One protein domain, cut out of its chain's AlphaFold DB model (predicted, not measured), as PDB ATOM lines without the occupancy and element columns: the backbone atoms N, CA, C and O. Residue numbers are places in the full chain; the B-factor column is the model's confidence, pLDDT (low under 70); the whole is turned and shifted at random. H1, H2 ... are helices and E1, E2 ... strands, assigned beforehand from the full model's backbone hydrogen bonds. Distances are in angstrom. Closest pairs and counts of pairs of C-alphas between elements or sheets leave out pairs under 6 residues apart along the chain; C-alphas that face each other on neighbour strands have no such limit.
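Overview. This is residues 13 to 133 of the 157 residues of an uncharacterized protein of Gemmata sp. SH-PL17 (UniProt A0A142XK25). A long helical hairpin, H1 and H2, sticks out from a head of shorter parts at one end, with the short helix H4 in the middle of that head. Residues 34 to 38 of H1 pack on H4; H3 makes a corner with H4, H5 crosses it, and H6 and the two-stranded hairpin E1 and E2 lie at the end of the head far from H2. The printed part has 121 residues, with two named strands and then six named helices in the order E1 E2 H1 H2 H3 H4 H5 H6; the sheet, order E1 - E2, is antiparallel, and the class is mostly helix. The outline is elongated, 51 by 29 by 20 A, and the whole is only just loose, close to compact, with a radius of gyration of the C-alphas of 16.5 A.

Along the chain. E1 is residues 15 to 19, starting at C-alpha 15 at (182.193, 119.662, 99.628), and E2 is residues 22 to 26. H1, residues 32 to 52, is the longest helix, 30.5 A from first to last C-alpha. H2, residues 59 to 74, begins at C-alpha 59 at (134.688, 108.181, 98.553) and is 22.8 A long. H3 is residues 83 to 89, H4 residues 92 to 103, 16.2 A long, and H5 residues 107 to 116. H6, residues 118 to 132, is 20.8 A long and ends at C-alpha 132 at (177.119, 108.170, 107.158).

Arrangement. H4 is the hub. It touches H5 about perpendicular at 73 degrees, with the C-alphas of Ser 100 and Pro 107 closest at 5.7 A. It touches H1 at a steep tilt of 50 degrees, opposite ways, closest at the C-alphas of Thr 34 and Cys 101, 5.7 A. H3 and H4 touch only at the corner, closest at the C-alphas of Leu 89 and Thr 95, 5.1 A. H1 and H2 form a helical hairpin at a shallow tilt of 7 degrees, opposite ways; H1 touches H2 with residues 43 to 50 alone, closest at the C-alphas of Tyr 43 and Arg 73, 7.2 A. H5 and H6 are close but not clearly touching, with the C-alphas of Leu 114 and Met 121 closest at 6.5 A; H4 and H6 are near each other. E1 and E2 are a hairpin, with N 17 and O 24 within hydrogen-bond range at 2.8 A. The closest C-alphas of E2 and H4, Val 26 and Met 103, are 5.5 A apart. In H1 to H6 every O i to N i+4 pair is within hydrogen-bond range. H2 is apart from H3, H4, H5 and H6.

Size, cuts and confidence. The two C-alphas farthest apart, those of Pro 13 and Pro 58, are 53.1 A apart. The printed part has no cut, and no link is long; the links H1 to H2 and H2 to H3 are short, and the others are tight. The mean pLDDT of the printed part is 89.4, and residue 133 is under 70.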
ATOM      1  N   PRO A  13     185.850 118.634 105.657       74.62
ATOM      2  CA  PRO A  13     185.076 119.826 105.336       74.62
ATOM      3  C   PRO A  13     183.907 119.498 104.386       74.62
ATOM      4  O   PRO A  13     184.002 118.546 103.611       74.62
ATOM      5  N   PRO A  14     182.819 120.293 104.400       82.75
ATOM      6  CA  PRO A  14     181.783 120.219 103.376       82.75
ATOM      7  C   PRO A  14     182.368 120.351 101.972       82.75
ATOM      8  O   PRO A  14     183.291 121.136 101.743       82.75
ATOM      9  N   LYS A  15     181.808 119.594 101.034       85.38
ATOM     10  CA  LYS A  15     182.193 119.662  99.628       85.38
ATOM     11  C   LYS A  15     181.425 120.775  98.940       85.38
ATOM     12  O   LYS A  15     180.264 121.019  99.261       85.38
ATOM     13  N   VAL A  16     182.073 121.441  97.996       88.12
ATOM     14  CA  VAL A  16     181.508 122.585  97.283       88.12
ATOM     15  C   VAL A  16     181.492 122.281  95.795       88.12
ATOM     16  O   VAL A  16     182.492 121.821  95.255       88.12
ATOM     17  N   ILE A  17     180.357 122.535  95.151       87.75
ATOM     18  CA  ILE A  17     180.151 122.331  93.718       87.75
ATOM     19  C   ILE A  17     179.684 123.646  93.117       87.75
ATOM     20  O   ILE A  17     178.707 124.229  93.579       87.75
ATOM     21  N   GLU A  18     180.353 124.104  92.066       89.50
ATOM     22  CA  GLU A  18     179.945 125.292  91.318       89.50
ATOM     23  C   GLU A  18     179.303 124.894  89.988       89.50
ATOM     24  O   GLU A  18     179.878 124.130  89.206       89.50
ATOM     25  N   HIS A  19     178.103 125.408  89.722       88.25
ATOM     26  CA  HIS A  19     177.396 125.195  88.461       88.25
ATOM     27  C   HIS A  19     176.451 126.362  88.166       88.25
ATOM     28  O   HIS A  19     175.759 126.840  89.060       88.25
ATOM     29  N   ASN A  20     176.433 126.842  86.918       85.69
ATOM     30  CA  ASN A  20     175.582 127.952  86.464       85.69
ATOM     31  C   ASN A  20     175.640 129.207  87.364       85.69
ATOM     32  O   ASN A  20     174.631 129.864  87.606       85.69
ATOM     33  N   GLY A  21     176.829 129.533  87.886       86.75
ATOM     34  CA  GLY A  21     177.035 130.679  88.783       86.75
ATOM     35  C   GLY A  21     176.474 130.497  90.200       86.75
ATOM     36  O   GLY A  21     176.505 131.443  90.983       86.75
ATOM     37  N   LYS A  22     175.973 129.303  90.539       89.38
ATOM     38  CA  LYS A  22     175.544 128.918  91.885       89.38
ATOM     39  C   LYS A  22     176.577 128.011  92.540       89.38
ATOM     40  O   LYS A  22     177.211 127.182  91.886       89.38
ATOM     41  N   THR A  23     176.691 128.154  93.854       89.12
ATOM     42  CA  THR A  23     177.567 127.346  94.697       89.12
ATOM     43  C   THR A  23     176.711 126.462  95.589       89.12
ATOM     44  O   THR A  23     175.956 126.951  96.427       89.12
ATOM     45  N   TYR A  24     176.847 125.156  95.419       89.00
ATOM     46  CA  TYR A  24     176.158 124.153  96.211       89.00
ATOM     47  C   TYR A  24     177.109 123.571  97.245       89.00
ATOM     48  O   TYR A  24     178.245 123.225  96.928       89.00
ATOM     49  N   THR A  25     176.640 123.440  98.482       87.19
ATOM     50  CA  THR A  25     177.424 122.848  99.569       87.19
ATOM     51  C   THR A  25     176.812 121.517  99.965       87.19
ATOM     52  O   THR A  25     175.617 121.437 100.238       87.19
ATOM     53  N   VAL A  26     177.636 120.476 100.015       85.75
ATOM     54  CA  VAL A  26     177.247 119.129 100.417       85.75
ATOM     55  C   VAL A  26     177.930 118.811 101.738       85.75
ATOM     56  O   VAL A  26     179.160 118.827 101.837       85.75
ATOM     57  N   ALA A  27     177.137 118.537 102.773       82.31
ATOM     58  CA  ALA A  27     177.674 118.065 104.043       82.31
ATOM     59  C   ALA A  27     178.398 116.717 103.839       82.31
ATOM     60  O   ALA A  27     177.911 115.879 103.081       82.31
ATOM     61  N   PRO A  28     179.537 116.483 104.513       78.94
ATOM     62  CA  PRO A  28     180.330 115.264 104.328       78.94
ATOM     63  C   PRO A  28     179.651 114.025 104.932       78.94
ATOM     64  O   PRO A  28     180.032 112.904 104.629       78.94
ATOM     65  N   VAL A  29     178.638 114.228 105.779       82.31
ATOM     66  CA  VAL A  29     177.802 113.179 106.363       82.31
ATOM     67  C   VAL A  29     176.334 113.582 106.288       82.31
ATOM     68  O   VAL A  29     175.995 114.770 106.333       82.31
ATOM     69  N   LEU A  30     175.454 112.590 106.214       85.31
ATOM     70  CA  LEU A  30     174.020 112.755 106.350       85.31
ATOM     71  C   LEU A  30     173.713 113.173 107.780       85.31
ATOM     72  O   LEU A  30     173.934 112.438 108.741       85.31
ATOM     73  N   THR A  31     173.194 114.383 107.919       86.12
ATOM     74  CA  THR A  31     172.735 114.872 109.215       86.12
ATOM     75  C   THR A  31     171.361 114.292 109.532       86.12
ATOM     76  O   THR A  31     170.589 113.976 108.623       86.12
ATOM     77  N   HIS A  32     170.998 114.236 110.815       85.75
ATOM     78  CA  HIS A  32     169.632 113.881 111.210       85.75
ATOM     79  C   HIS A  32     168.581 114.785 110.535       85.75
ATOM     80  O   HIS A  32     167.521 114.314 110.135       85.75
ATOM     81  N   GLY A  33     168.903 116.069 110.325       87.69
ATOM     82  CA  GLY A  33     168.039 116.994 109.589       87.69
ATOM     83  C   GLY A  33     167.845 116.595 108.124       87.69
ATOM     84  O   GLY A  33     166.728 116.648 107.620       87.69
ATOM     85  N   THR A  34     168.903 116.133 107.453       90.00
ATOM     86  CA  THR A  34     168.824 115.615 106.078       90.00
ATOM     87  C   THR A  34     167.958 114.361 106.010       90.00
ATOM     88  O   THR A  34     167.100 114.269 105.135       90.00
ATOM     89  N   MET A  35     168.148 113.424 106.944       91.25
ATOM     90  CA  MET A  35     167.343 112.201 107.019       91.25
ATOM     91  C   MET A  35     165.863 112.552 107.196       91.25
ATOM     92  O   MET A  35     165.048 112.185 106.355       91.25
ATOM     93  N   LEU A  36     165.529 113.374 108.195       92.94
ATOM     94  CA  LEU A  36     164.156 113.813 108.460       92.94
ATOM     95  C   LEU A  36     163.526 114.559 107.270       92.94
ATOM     96  O   LEU A  36     162.333 114.405 106.996       92.94
ATOM     97  N   ALA A  37     164.313 115.355 106.542       93.00
ATOM     98  CA  ALA A  37     163.849 116.041 105.341       93.00
ATOM     99  C   ALA A  37     163.468 115.047 104.232       93.00
ATOM    100  O   ALA A  37     162.438 115.228 103.583       93.00
ATOM    101  N   VAL A  38     164.250 113.978 104.039       94.19
ATOM    102  CA  VAL A  38     163.918 112.899 103.093       94.19
ATOM    103  C   VAL A  38     162.614 112.210 103.493       94.19
ATOM    104  O   VAL A  38     161.714 112.107 102.659       94.19
ATOM    105  N   GLU A  39     162.474 111.803 104.757       95.06
ATOM    106  CA  GLU A  39     161.255 111.148 105.262       95.06
ATOM    107  C   GLU A  39     160.014 112.020 105.033       95.06
ATOM    108  O   GLU A  39     158.982 111.561 104.533       95.06
ATOM    109  N   THR A  40     160.139 113.311 105.351       94.88
ATOM    110  CA  THR A  40     159.066 114.296 105.190       94.88
ATOM    111  C   THR A  40     158.667 114.437 103.726       94.88
ATOM    112  O   THR A  40     157.488 114.292 103.402       94.88
ATOM    113  N   LYS A  41     159.635 114.639 102.824       94.38
ATOM    114  CA  LYS A  41     159.354 114.796 101.391       94.38
ATOM    115  C   LYS A  41     158.744 113.539 100.768       94.38
ATOM    116  O   LYS A  41     157.875 113.651  99.903       94.38
ATOM    117  N   LEU A  42     159.161 112.345 101.195       94.69
ATOM    118  CA  LEU A  42     158.564 111.090 100.731       94.69
ATOM    119  C   LEU A  42     157.095 110.976 101.144       94.69
ATOM    120  O   LEU A  42     156.242 110.659 100.312       94.69
ATOM    121  N   TYR A  43     156.789 111.293 102.402       95.62
ATOM    122  CA  TYR A  43     155.414 111.298 102.886       95.62
ATOM    123  C   TYR A  43     154.555 112.360 102.183       95.62
ATOM    124  O   TYR A  43     153.430 112.075 101.771       95.62
ATOM    125  N   GLU A  44     155.078 113.573 101.996       95.19
ATOM    126  CA  GLU A  44     154.382 114.648 101.282       95.19
ATOM    127  C   GLU A  44     154.084 114.276  99.833       95.19
ATOM    128  O   GLU A  44     152.969 114.504  99.362       95.19
ATOM    129  N   ARG A  45     155.031 113.631  99.144       93.12
ATOM    130  CA  ARG A  45     154.823 113.124  97.785       93.12
ATOM    131  C   ARG A  45     153.718 112.072  97.736       93.12
ATOM    132  O   ARG A  45     152.856 112.142  96.864       93.12
ATOM    133  N   ALA A  46     153.719 111.115  98.665       93.94
ATOM    134  CA  ALA A  46     152.676 110.092  98.739       93.94
ATOM    135  C   ALA A  46     151.296 110.707  99.032       93.94
ATOM    136  O   ALA A  46     150.293 110.328  98.427       93.94
ATOM    137  N   LYS A  47     151.252 111.718  99.907       95.69
ATOM    138  CA  LYS A  47     150.038 112.481 100.206       95.69
ATOM    139  C   LYS A  47     149.539 113.273  98.997       95.69
ATOM    140  O   LYS A  47     148.336 113.272  98.746       95.69
ATOM    141  N   ALA A  48     150.429 113.935  98.260       94.75
ATOM    142  CA  ALA A  48     150.081 114.675  97.050       94.75
ATOM    143  C   ALA A  48     149.504 113.742  95.975       94.75
ATOM    144  O   ALA A  48     148.422 114.008  95.463       94.75
ATOM    145  N   ALA A  49     150.151 112.598  95.735       92.88
ATOM    146  CA  ALA A  49     149.657 111.590  94.799       92.88
ATOM    147  C   ALA A  49     148.273 111.051  95.201       92.88
ATOM    148  O   ALA A  49     147.414 110.852  94.348       92.88
ATOM    149  N   LEU A  50     148.022 110.845  96.498       94.12
ATOM    150  CA  LEU A  50     146.691 110.454  96.959       94.12
ATOM    151  C   LEU A  50     145.656 111.557  96.700       94.12
ATOM    152  O   LEU A  50     144.566 111.252  96.229       94.12
ATOM    153  N   LEU A  51     145.988 112.823  96.979       93.69
ATOM    154  CA  LEU A  51     145.086 113.960  96.764       93.69
ATOM    155  C   LEU A  51     144.662 114.105  95.298       93.69
ATOM    156  O   LEU A  51     143.495 114.390  95.042       93.69
ATOM    157  N   GLU A  52     145.567 113.861  94.349       93.44
ATOM    158  CA  GLU A  52     145.259 113.868  92.909       93.44
ATOM    159  C   GLU A  52     144.227 112.800  92.514       93.44
ATOM    160  O   GLU A  52     143.501 112.959  91.536       93.44
ATOM    161  N   LEU A  53     144.113 111.726  93.297       91.19
ATOM    162  CA  LEU A  53     143.182 110.624  93.051       91.19
ATOM    163  C   LEU A  53     141.833 110.809  93.760       91.19
ATOM    164  O   LEU A  53     140.965 109.937  93.666       91.19
ATOM    165  N   ARG A  54     141.635 111.933  94.458       89.25
ATOM    166  CA  ARG A  54     140.406 112.216  95.214       89.25
ATOM    167  C   ARG A  54     139.157 112.180  94.346       89.25
ATOM    168  O   ARG A  54     138.157 111.611  94.766       89.25
ATOM    169  N   ASP A  55     139.234 112.768  93.159       90.88
ATOM    170  CA  ASP A  55     138.092 112.863  92.245       90.88
ATOM    171  C   ASP A  55     137.959 111.622  91.345       90.88
ATOM    172  O   ASP A  55     136.985 111.482  90.609       90.88
ATOM    173  N   VAL A  56     138.935 110.709  91.407       92.50
ATOM    174  CA  VAL A  56     138.977 109.473  90.613       92.50
ATOM    175  C   VAL A  56     138.344 108.307  91.373       92.50
ATOM    176  O   VAL A  56     137.659 107.480  90.772       92.50
ATOM    177  N   TYR A  57     138.570 108.222  92.686       89.56
ATOM    178  CA  TYR A  57     138.072 107.113  93.496       89.56
ATOM    179  C   TYR A  57     136.681 107.367  94.084       89.56
ATOM    180  O   TYR A  57     136.356 108.488  94.478       89.56
ATOM    181  N   PRO A  58     135.877 106.302  94.267       94.19
ATOM    182  CA  PRO A  58     134.740 106.348  95.174       94.19
ATOM    183  C   PRO A  58     135.183 106.784  96.579       94.19
ATOM    184  O   PRO A  58     136.244 106.374  97.058       94.19
ATOM    185  N   ALA A  59     134.349 107.573  97.263       91.25
ATOM    186  CA  ALA A  59     134.688 108.181  98.553       91.25
ATOM    187  C   ALA A  59     135.192 107.165  99.597       91.25
ATOM    188  O   ALA A  59     136.193 107.411 100.269       91.25
ATOM    189  N   ASP A  60     134.555 105.996  99.687       93.44
ATOM    190  CA  ASP A  60     134.926 104.950 100.645       93.44
ATOM    191  C   ASP A  60     136.296 104.325 100.343       93.44
ATOM    192  O   ASP A  60     137.033 103.952 101.257       93.44
ATOM    193  N   GLU A  61     136.661 104.206  99.063       94.12
ATOM    194  CA  GLU A  61     137.976 103.701  98.655       94.12
ATOM    195  C   GLU A  61     139.064 104.741  98.931       94.12
ATOM    196  O   GLU A  61     140.129 104.402  99.452       94.12
ATOM    197  N   TYR A  62     138.778 106.015  98.660       94.38
ATOM    198  CA  TYR A  62     139.687 107.109  98.977       94.38
ATOM    199  C   TYR A  62     139.997 107.175 100.480       94.38
ATOM    200  O   TYR A  62     141.162 107.277 100.868       94.38
ATOM    201  N   LEU A  63     138.973 107.067 101.335       94.69
ATOM    202  CA  LEU A  63     139.147 107.072 102.791       94.69
ATOM    203  C   LEU A  63     140.007 105.898 103.272       94.69
ATOM    204  O   LEU A  63     140.913 106.104 104.079       94.69
ATOM    205  N   LYS A  64     139.799 104.692 102.726       95.75
ATOM    206  CA  LYS A  64     140.645 103.528 103.037       95.75
ATOM    207  C   LYS A  64     142.109 103.777 102.683       95.75
ATOM    208  O   LYS A  64     142.978 103.545 103.519       95.75
ATOM    209  N   ARG A  65     142.385 104.311 101.489       94.25
ATOM    210  CA  ARG A  65     143.752 104.645 101.052       94.25
ATOM    211  C   ARG A  65     144.385 105.747 101.905       94.25
ATOM    212  O   ARG A  65     145.577 105.694 102.196       94.25
ATOM    213  N   ALA A  66     143.598 106.728 102.346       94.94
ATOM    214  CA  ALA A  66     144.066 107.765 103.265       94.94
ATOM    215  C   ALA A  66     144.453 107.194 104.637       94.94
ATOM    216  O   ALA A  66     145.483 107.576 105.197       94.94
ATOM    217  N   ASP A  67     143.667 106.254 105.162       96.44
ATOM    218  CA  ASP A  67     143.988 105.565 106.411       96.44
ATOM    219  C   ASP A  67     145.197 104.629 106.264       96.44
ATOM    220  O   ASP A  67     146.028 104.559 107.169       96.44
ATOM    221  N   GLU A  68     145.345 103.948 105.126       96.00
ATOM    222  CA  GLU A  68     146.543 103.162 104.804       96.00
ATOM    223  C   GLU A  68     147.799 104.034 104.769       96.00
ATOM    224  O   GLU A  68     148.800 103.686 105.394       96.00
ATOM    225  N   LEU A  69     147.737 105.202 104.121       95.38
ATOM    226  CA  LEU A  69     148.848 106.151 104.081       95.38
ATOM    227  C   LEU A  69     149.223 106.658 105.486       95.38
ATOM    228  O   LEU A  69     150.407 106.792 105.808       95.38
ATOM    229  N   ARG A  70     148.228 106.906 106.353       94.25
ATOM    230  CA  ARG A  70     148.477 107.267 107.758       94.25
ATOM    231  C   ARG A  70     149.193 106.134 108.496       94.25
ATOM    232  O   ARG A  70     150.212 106.388 109.134       94.25
ATOM    233  N   LYS A  71     148.713 104.895 108.355       95.81
ATOM    234  CA  LYS A  71     149.339 103.711 108.967       95.81
ATOM    235  C   LYS A  71     150.770 103.515 108.483       95.81
ATOM    236  O   LYS A  71     151.645 103.292 109.305       95.81
ATOM    237  N   GLN A  72     151.031 103.666 107.184       93.69
ATOM    238  CA  GLN A  72     152.384 103.588 106.621       93.69
ATOM    239  C   GLN A  72     153.339 104.579 107.294       93.69
ATOM    240  O   GLN A  72     154.462 104.215 107.651       93.69
ATOM    241  N   ARG A  73     152.893 105.821 107.523       92.00
ATOM    242  CA  ARG A  73     153.683 106.814 108.258       92.00
ATOM    243  C   ARG A  73     153.947 106.383 109.699       92.00
ATOM    244  O   ARG A  73     155.084 106.472 110.146       92.00
ATOM    245  N   GLU A  74     152.924 105.912 110.404       92.69
ATOM    246  CA  GLU A  74     153.040 105.462 111.797       92.69
ATOM    247  C   GLU A  74     153.960 104.242 111.947       92.69
ATOM    248  O   GLU A  74     154.707 104.151 112.917       92.69
ATOM    249  N   THR A  75     153.968 103.334 110.969       92.88
ATOM    250  CA  THR A  75     154.832 102.144 110.967       92.88
ATOM    251  C   THR A  75     156.254 102.416 110.470       92.88
ATOM    252  O   THR A  75     157.027 101.474 110.317       92.88
ATOM    253  N   GLY A  76     156.609 103.668 110.165       91.44
ATOM    254  CA  GLY A  76     157.948 104.018 109.686       91.44
ATOM    255  C   GLY A  76     158.238 103.590 108.244       91.44
ATOM    256  O   GLY A  76     159.398 103.442 107.877       91.44
ATOM    257  N   HIS A  77     157.218 103.421 107.395       92.94
ATOM    258  CA  HIS A  77     157.403 103.082 105.975       92.94
ATOM    259  C   HIS A  77     158.216 104.136 105.205       92.94
ATOM    260  O   HIS A  77     158.886 103.816 104.228       92.94
ATOM    261  N   PHE A  78     158.149 105.391 105.653       93.12
ATOM    262  CA  PHE A  78     158.910 106.506 105.091       93.12
ATOM    263  C   PHE A  78     160.181 106.818 105.883       93.12
ATOM    264  O   PHE A  78     160.868 107.763 105.517       93.12
ATOM    265  N   ALA A  79     160.493 106.062 106.946       93.25
ATOM    266  CA  ALA A  79     161.704 106.276 107.732       93.25
ATOM    267  C   ALA A  79     162.941 106.136 106.838       93.25
ATOM    268  O   ALA A  79     162.938 105.319 105.908       93.25
ATOM    269  N   PHE A  80     163.987 106.914 107.111       90.50
ATOM    270  CA  PHE A  80     165.173 106.974 106.261       90.50
ATOM    271  C   PHE A  80     165.824 105.595 106.115       90.50
ATOM    272  O   PHE A  80     166.115 105.152 105.010       90.50
ATOM    273  N   GLU A  81     165.949 104.878 107.231       89.25
ATOM    274  CA  GLU A  81     166.554 103.545 107.303       89.25
ATOM    275  C   GLU A  81     165.608 102.409 106.873       89.25
ATOM    276  O   GLU A  81     165.984 101.235 106.914       89.25
ATOM    277  N   SER A  82     164.367 102.712 106.477       91.44
ATOM    278  CA  SER A  82     163.438 101.677 106.018       91.44
ATOM    279  C   SER A  82     163.914 101.057 104.701       91.44
ATOM    280  O   SER A  82     164.465 101.735 103.834       91.44
ATOM    281  N   GLU A  83     163.646  99.762 104.509       90.56
ATOM    282  CA  GLU A  83     163.996  99.053 103.269       90.56
ATOM    283  C   GLU A  83     163.396  99.735 102.030       90.56
ATOM    284  O   GLU A  83     164.049  99.833 100.994       90.56
ATOM    285  N   HIS A  84     162.177 100.268 102.156       90.62
ATOM    286  CA  HIS A  84     161.503 100.982 101.078       90.62
ATOM    287  C   HIS A  84     162.208 102.298 100.718       90.62
ATOM    288  O   HIS A  84     162.466 102.549  99.540       90.62
ATOM    289  N   THR A  85     162.557 103.122 101.714       91.44
ATOM    290  CA  THR A  85     163.292 104.369 101.470       91.44
ATOM    291  C   THR A  85     164.667 104.081 100.882       91.44
ATOM    292  O   THR A  85     165.013 104.666  99.860       91.44
ATOM    293  N   MET A  86     165.418 103.137 101.452       89.75
ATOM    294  CA  MET A  86     166.747 102.781 100.953       89.75
ATOM    295  C   MET A  86     166.702 102.288  99.501       89.75
ATOM    296  O   MET A  86     167.453 102.793  98.671       89.75
ATOM    297  N   ALA A  87     165.761 101.402  99.159       89.62
ATOM    298  CA  ALA A  87     165.570 100.948  97.779       89.62
ATOM    299  C   ALA A  87     165.186 102.097  96.831       89.62
ATOM    300  O   ALA A  87     165.625 102.140  95.683       89.62
ATOM    301  N   PHE A  88     164.381 103.060  97.293       91.38
ATOM    302  CA  PHE A  88     164.052 104.237  96.494       91.38
ATOM    303  C   PHE A  88     165.272 105.138  96.262       91.38
ATOM    304  O   PHE A  88     165.452 105.627  95.147       91.38
ATOM    305  N   LEU A  89     166.123 105.343  97.272       90.50
ATOM    306  CA  LEU A  89     167.318 106.190  97.172       90.50
ATOM    307  C   LEU A  89     168.347 105.676  96.152       90.50
ATOM    308  O   LEU A  89     169.071 106.484  95.569       90.50
ATOM    309  N   GLU A  90     168.354 104.372  95.869       87.38
ATOM    310  CA  GLU A  90     169.173 103.750  94.815       87.38
ATOM    311  C   GLU A  90     168.709 104.098  93.387       87.38
ATOM    312  O   GLU A  90     169.444 103.901  92.418       87.38
ATOM    313  N   THR A  91     167.496 104.630  93.225       89.00
ATOM    314  CA  THR A  91     166.975 105.077  91.925       89.00
ATOM    315  C   THR A  91     167.420 106.504  91.608       89.00
ATOM    316  O   THR A  91     167.604 107.315  92.514       89.00
ATOM    317  N   THR A  92     167.505 106.882  90.326       87.38
ATOM    318  CA  THR A  92     167.846 108.266  89.931       87.38
ATOM    319  C   THR A  92     166.935 109.322  90.579       87.38
ATOM    320  O   THR A  92     167.461 110.299  91.114       87.38
ATOM    321  N   PRO A  93     165.593 109.154  90.620       90.31
ATOM    322  CA  PRO A  93     164.723 110.095  91.325       90.31
ATOM    323  C   PRO A  93     164.979 110.162  92.836       90.31
ATOM    324  O   PRO A  93     164.856 111.235  93.424       90.31
ATOM    325  N   GLY A  94     165.325 109.040  93.472       90.06
ATOM    326  CA  GLY A  94     165.649 109.013  94.898       90.06
ATOM    327  C   GLY A  94     166.999 109.641  95.212       90.06
ATOM    328  O   GLY A  94     167.104 110.429  96.149       90.06
ATOM    329  N   THR A  95     168.003 109.395  94.374       88.31
ATOM    330  CA  THR A  95     169.301 110.072  94.446       88.31
ATOM    331  C   THR A  95     169.132 111.587  94.306       88.31
ATOM    332  O   THR A  95     169.686 112.349  95.099       88.31
ATOM    333  N   ALA A  96     168.311 112.039  93.351       91.06
ATOM    334  CA  ALA A  96     168.017 113.458  93.178       91.06
ATOM    335  C   ALA A  96     167.305 114.057  94.405       91.06
ATOM    336  O   ALA A  96     167.643 115.157  94.844       91.06
ATOM    337  N   LEU A  97     166.363 113.321  95.008       92.44
ATOM    338  CA  LEU A  97     165.709 113.737  96.249       92.44
ATOM    339  C   LEU A  97     166.722 113.903  97.390       92.44
ATOM    340  O   LEU A  97     166.717 114.938  98.055       92.44
ATOM    341  N   LEU A  98     167.593 112.917  97.604       91.81
ATOM    342  CA  LEU A  98     168.603 112.956  98.661       91.81
ATOM    343  C   LEU A  98     169.519 114.170  98.511       91.81
ATOM    344  O   LEU A  98     169.672 114.949  99.449       91.81
ATOM    345  N   LEU A  99     170.059 114.376  97.311       90.62
ATOM    346  CA  LEU A  99     170.899 115.529  96.998       90.62
ATOM    347  C   LEU A  99     170.161 116.856  97.189       90.62
ATOM    348  O   LEU A  99     170.730 117.785  97.756       90.62
ATOM    349  N   SER A 100     168.881 116.930  96.808       92.44
ATOM    350  CA  SER A 100     168.050 118.120  97.040       92.44
ATOM    351  C   SER A 100     167.969 118.465  98.532       92.44
ATOM    352  O   SER A 100     168.089 119.630  98.911       92.44
ATOM    353  N   CYS A 101     167.854 117.449  99.395       91.94
ATOM    354  CA  CYS A 101     167.831 117.615 100.847       91.94
ATOM    355  C   CYS A 101     169.209 117.974 101.416       91.94
ATOM    356  O   CYS A 101     169.297 118.744 102.367       91.94
ATOM    357  N   MET A 102     170.289 117.430 100.854       90.06
ATOM    358  CA  MET A 102     171.657 117.712 101.300       90.06
ATOM    359  C   MET A 102     172.115 119.122 100.926       90.06
ATOM    360  O   MET A 102     172.796 119.776 101.711       90.06
ATOM    361  N   MET A 103     171.741 119.576  99.730       90.31
ATOM    362  CA  MET A 103     172.192 120.836  99.135       90.31
ATOM    363  C   MET A 103     171.201 121.978  99.365       90.31
ATOM    364  O   MET A 103     171.498 123.113  99.003       90.31
ATOM    365  N   SER A 104     170.034 121.689  99.957       88.12
ATOM    366  CA  SER A 104     168.906 122.627 100.063       88.12
ATOM    367  C   SER A 104     168.565 123.273  98.714       88.12
ATOM    368  O   SER A 104     168.381 124.484  98.622       88.12
ATOM    369  N   ALA A 105     168.526 122.452  97.662       89.00
ATOM    370  CA  ALA A 105     168.315 122.879  96.281       89.00
ATOM    371  C   ALA A 105     167.053 122.241  95.688       89.00
ATOM    372  O   ALA A 105     166.568 121.218  96.178       89.00
ATOM    373  N   GLU A 106     166.523 122.835  94.622       88.25
ATOM    374  CA  GLU A 106     165.345 122.308  93.931       88.25
ATOM    375  C   GLU A 106     165.682 121.045  93.117       88.25
ATOM    376  O   GLU A 106     166.757 120.977  92.515       88.25
ATOM    377  N   PRO A 107     164.774 120.052  93.016       86.00
ATOM    378  CA  PRO A 107     165.040 118.815  92.279       86.00
ATOM    379  C   PRO A 107     165.456 119.032  90.819       86.00
ATOM    380  O   PRO A 107     166.297 118.293  90.317       86.00
ATOM    381  N   ALA A 108     164.906 120.049  90.146       87.00
ATOM    382  CA  ALA A 108     165.274 120.389  88.771       87.00
ATOM    383  C   ALA A 108     166.761 120.763  88.644       87.00
ATOM    384  O   ALA A 108     167.443 120.263  87.753       87.00
ATOM    385  N   GLU A 109     167.287 121.552  89.585       89.12
ATOM    386  CA  GLU A 109     168.705 121.933  89.613       89.12
ATOM    387  C   GLU A 109     169.603 120.720  89.869       89.12
ATOM    388  O   GLU A 109     170.679 120.582  89.287       89.12
ATOM    389  N   ILE A 110     169.142 119.795  90.710       89.88
ATOM    390  CA  ILE A 110     169.857 118.546  90.957       89.88
ATOM    391  C   ILE A 110     169.900 117.671  89.703       89.88
ATOM    392  O   ILE A 110     170.932 117.064  89.425       89.88
ATOM    393  N   PHE A 111     168.819 117.606  88.921       88.75
ATOM    394  CA  PHE A 111     168.832 116.875  87.652       88.75
ATOM    395  C   PHE A 111     169.816 117.478  86.648       88.75
ATOM    396  O   PHE A 111     170.520 116.725  85.978       88.75
ATOM    397  N   GLU A 112     169.924 118.807  86.580       89.50
ATOM    398  CA  GLU A 112     170.944 119.477  85.763       89.50
ATOM    399  C   GLU A 112     172.362 119.119  86.231       89.50
ATOM    400  O   GLU A 112     173.205 118.730  85.420       89.50
ATOM    401  N   LEU A 113     172.619 119.148  87.543       88.38
ATOM    402  CA  LEU A 113     173.905 118.733  88.114       88.38
ATOM    403  C   LEU A 113     174.234 117.268  87.806       88.38
ATOM    404  O   LEU A 113     175.362 116.961  87.423       88.38
ATOM    405  N   LEU A 114     173.261 116.365  87.930       88.75
ATOM    406  CA  LEU A 114     173.431 114.951  87.592       88.75
ATOM    407  C   LEU A 114     173.690 114.741  86.092       88.75
ATOM    408  O   LEU A 114     174.412 113.815  85.735       88.75
ATOM    409  N   ALA A 115     173.150 115.596  85.220       89.75
ATOM    410  CA  ALA A 115     173.388 115.532  83.779       89.75
ATOM    411  C   ALA A 115     174.762 116.099  83.376       89.75
ATOM    412  O   ALA A 115     175.421 115.548  82.495       89.75
ATOM    413  N   HIS A 116     175.210 117.184  84.014       89.69
ATOM    414  CA  HIS A 116     176.433 117.900  83.634       89.69
ATOM    415  C   HIS A 116     177.685 117.478  84.411       89.69
ATOM    416  O   HIS A 116     178.797 117.616  83.901       89.69
ATOM    417  N   LYS A 117     177.525 116.966  85.635       87.62
ATOM    418  CA  LYS A 117     178.610 116.554  86.539       87.62
ATOM    419  C   LYS A 117     178.362 115.156  87.147       87.62
ATOM    420  O   LYS A 117     178.516 114.986  88.356       87.62
ATOM    421  N   PRO A 118     178.004 114.128  86.348       86.88
ATOM    422  CA  PRO A 118     177.569 112.827  86.869       86.88
ATOM    423  C   PRO A 118     178.621 112.133  87.745       86.88
ATOM    424  O   PRO A 118     178.290 111.634  88.818       86.88
ATOM    425  N   GLU A 119     179.886 112.125  87.320       86.56
ATOM    426  CA  GLU A 119     180.964 111.448  88.059       86.56
ATOM    427  C   GLU A 119     181.288 112.155  89.380       86.56
ATOM    428  O   GLU A 119     181.405 111.506  90.415       86.56
ATOM    429  N   GLU A 120     181.352 113.491  89.372       85.94
ATOM    430  CA  GLU A 120     181.577 114.292  90.581       85.94
ATOM    431  C   GLU A 120     180.449 114.067  91.595       85.94
ATOM    432  O   GLU A 120     180.710 113.782  92.765       85.94
ATOM    433  N   MET A 121     179.192 114.088  91.138       85.88
ATOM    434  CA  MET A 121     178.046 113.816  92.001       85.88
ATOM    435  C   MET A 121     178.066 112.399  92.566       85.88
ATOM    436  O   MET A 121     177.791 112.210  93.752       85.88
ATOM    437  N   ARG A 122     178.418 111.405  91.743       85.38
ATOM    438  CA  ARG A 122     178.514 110.005  92.163       85.38
ATOM    439  C   ARG A 122     179.578 109.818  93.238       85.38
ATOM    440  O   ARG A 122     179.285 109.211  94.261       85.38
ATOM    441  N   THR A 123     180.776 110.363  93.038       85.88
ATOM    442  CA  THR A 123     181.864 110.300  94.021       85.88
ATOM    443  C   THR A 123     181.447 110.927  95.348       85.88
ATOM    444  O   THR A 123     181.647 110.332  96.406       85.88
ATOM    445  N   ILE A 124     180.804 112.096  95.304       85.25
ATOM    446  CA  ILE A 124     180.306 112.773  96.506       85.25
ATOM    447  C   ILE A 124     179.278 111.913  97.240       85.25
ATOM    448  O   ILE A 124     179.396 111.737  98.449       85.25
ATOM    449  N   LEU A 125     178.308 111.348  96.522       83.75
ATOM    450  CA  LEU A 125     177.295 110.470  97.102       83.75
ATOM    451  C   LEU A 125     177.900 109.222  97.733       83.75
ATOM    452  O   LEU A 125     177.537 108.884  98.854       83.75
ATOM    453  N   THR A 126     178.803 108.537  97.031       83.44
ATOM    454  CA  THR A 126     179.442 107.323  97.546       83.44
ATOM    455  C   THR A 126     180.184 107.611  98.843       83.44
ATOM    456  O   THR A 126     179.938 106.929  99.832       83.44
ATOM    457  N   GLU A 127     181.007 108.659  98.876       83.06
ATOM    458  CA  GLU A 127     181.744 109.029 100.087       83.06
ATOM    459  C   GLU A 127     180.809 109.397 101.243       83.06
ATOM    460  O   GLU A 127     180.979 108.898 102.352       83.06
ATOM    461  N   VAL A 128     179.777 110.209 100.988       84.00
ATOM    462  CA  VAL A 128     178.842 110.602 102.049       84.00
ATOM    463  C   VAL A 128     178.073 109.392 102.575       84.00
ATOM    464  O   VAL A 128     177.908 109.260 103.786       84.00
ATOM    465  N   MET A 129     177.628 108.482 101.711       81.19
ATOM    466  CA  MET A 129     176.928 107.267 102.139       81.19
ATOM    467  C   MET A 129     177.841 106.348 102.960       81.19
ATOM    468  O   MET A 129     177.417 105.862 104.007       81.19
ATOM    469  N   GLU A 130     179.091 106.150 102.531       78.88
ATOM    470  CA  GLU A 130     180.092 105.350 103.252       78.88
ATOM    471  C   GLU A 130     180.444 105.921 104.628       78.88
ATOM    472  O   GLU A 130     180.657 105.160 105.574       78.88
ATOM    473  N   ASP A 131     180.497 107.247 104.756       76.00
ATOM    474  CA  ASP A 131     180.798 107.901 106.028       76.00
ATOM    475  C   ASP A 131     179.578 108.049 106.945       76.00
ATOM    476  O   ASP A 131     179.747 108.194 108.157       76.00
ATOM    477  N   SER A 132     178.363 107.981 106.397       74.12
ATOM    478  CA  SER A 132     177.119 108.170 107.158       74.12
ATOM    479  C   SER A 132     176.470 106.875 107.625       74.12
ATOM    480  O   SER A 132     175.739 106.891 108.612       74.12
ATOM    481  N   LEU A 133     176.696 105.764 106.920       68.06
ATOM    482  CA  LEU A 133     176.082 104.478 107.236       68.06
ATOM    483  C   LEU A 133     177.134 103.502 107.782       68.06
ATOM    484  O   LEU A 133     178.233 103.402 107.233       68.06
TER     485      LEU A 133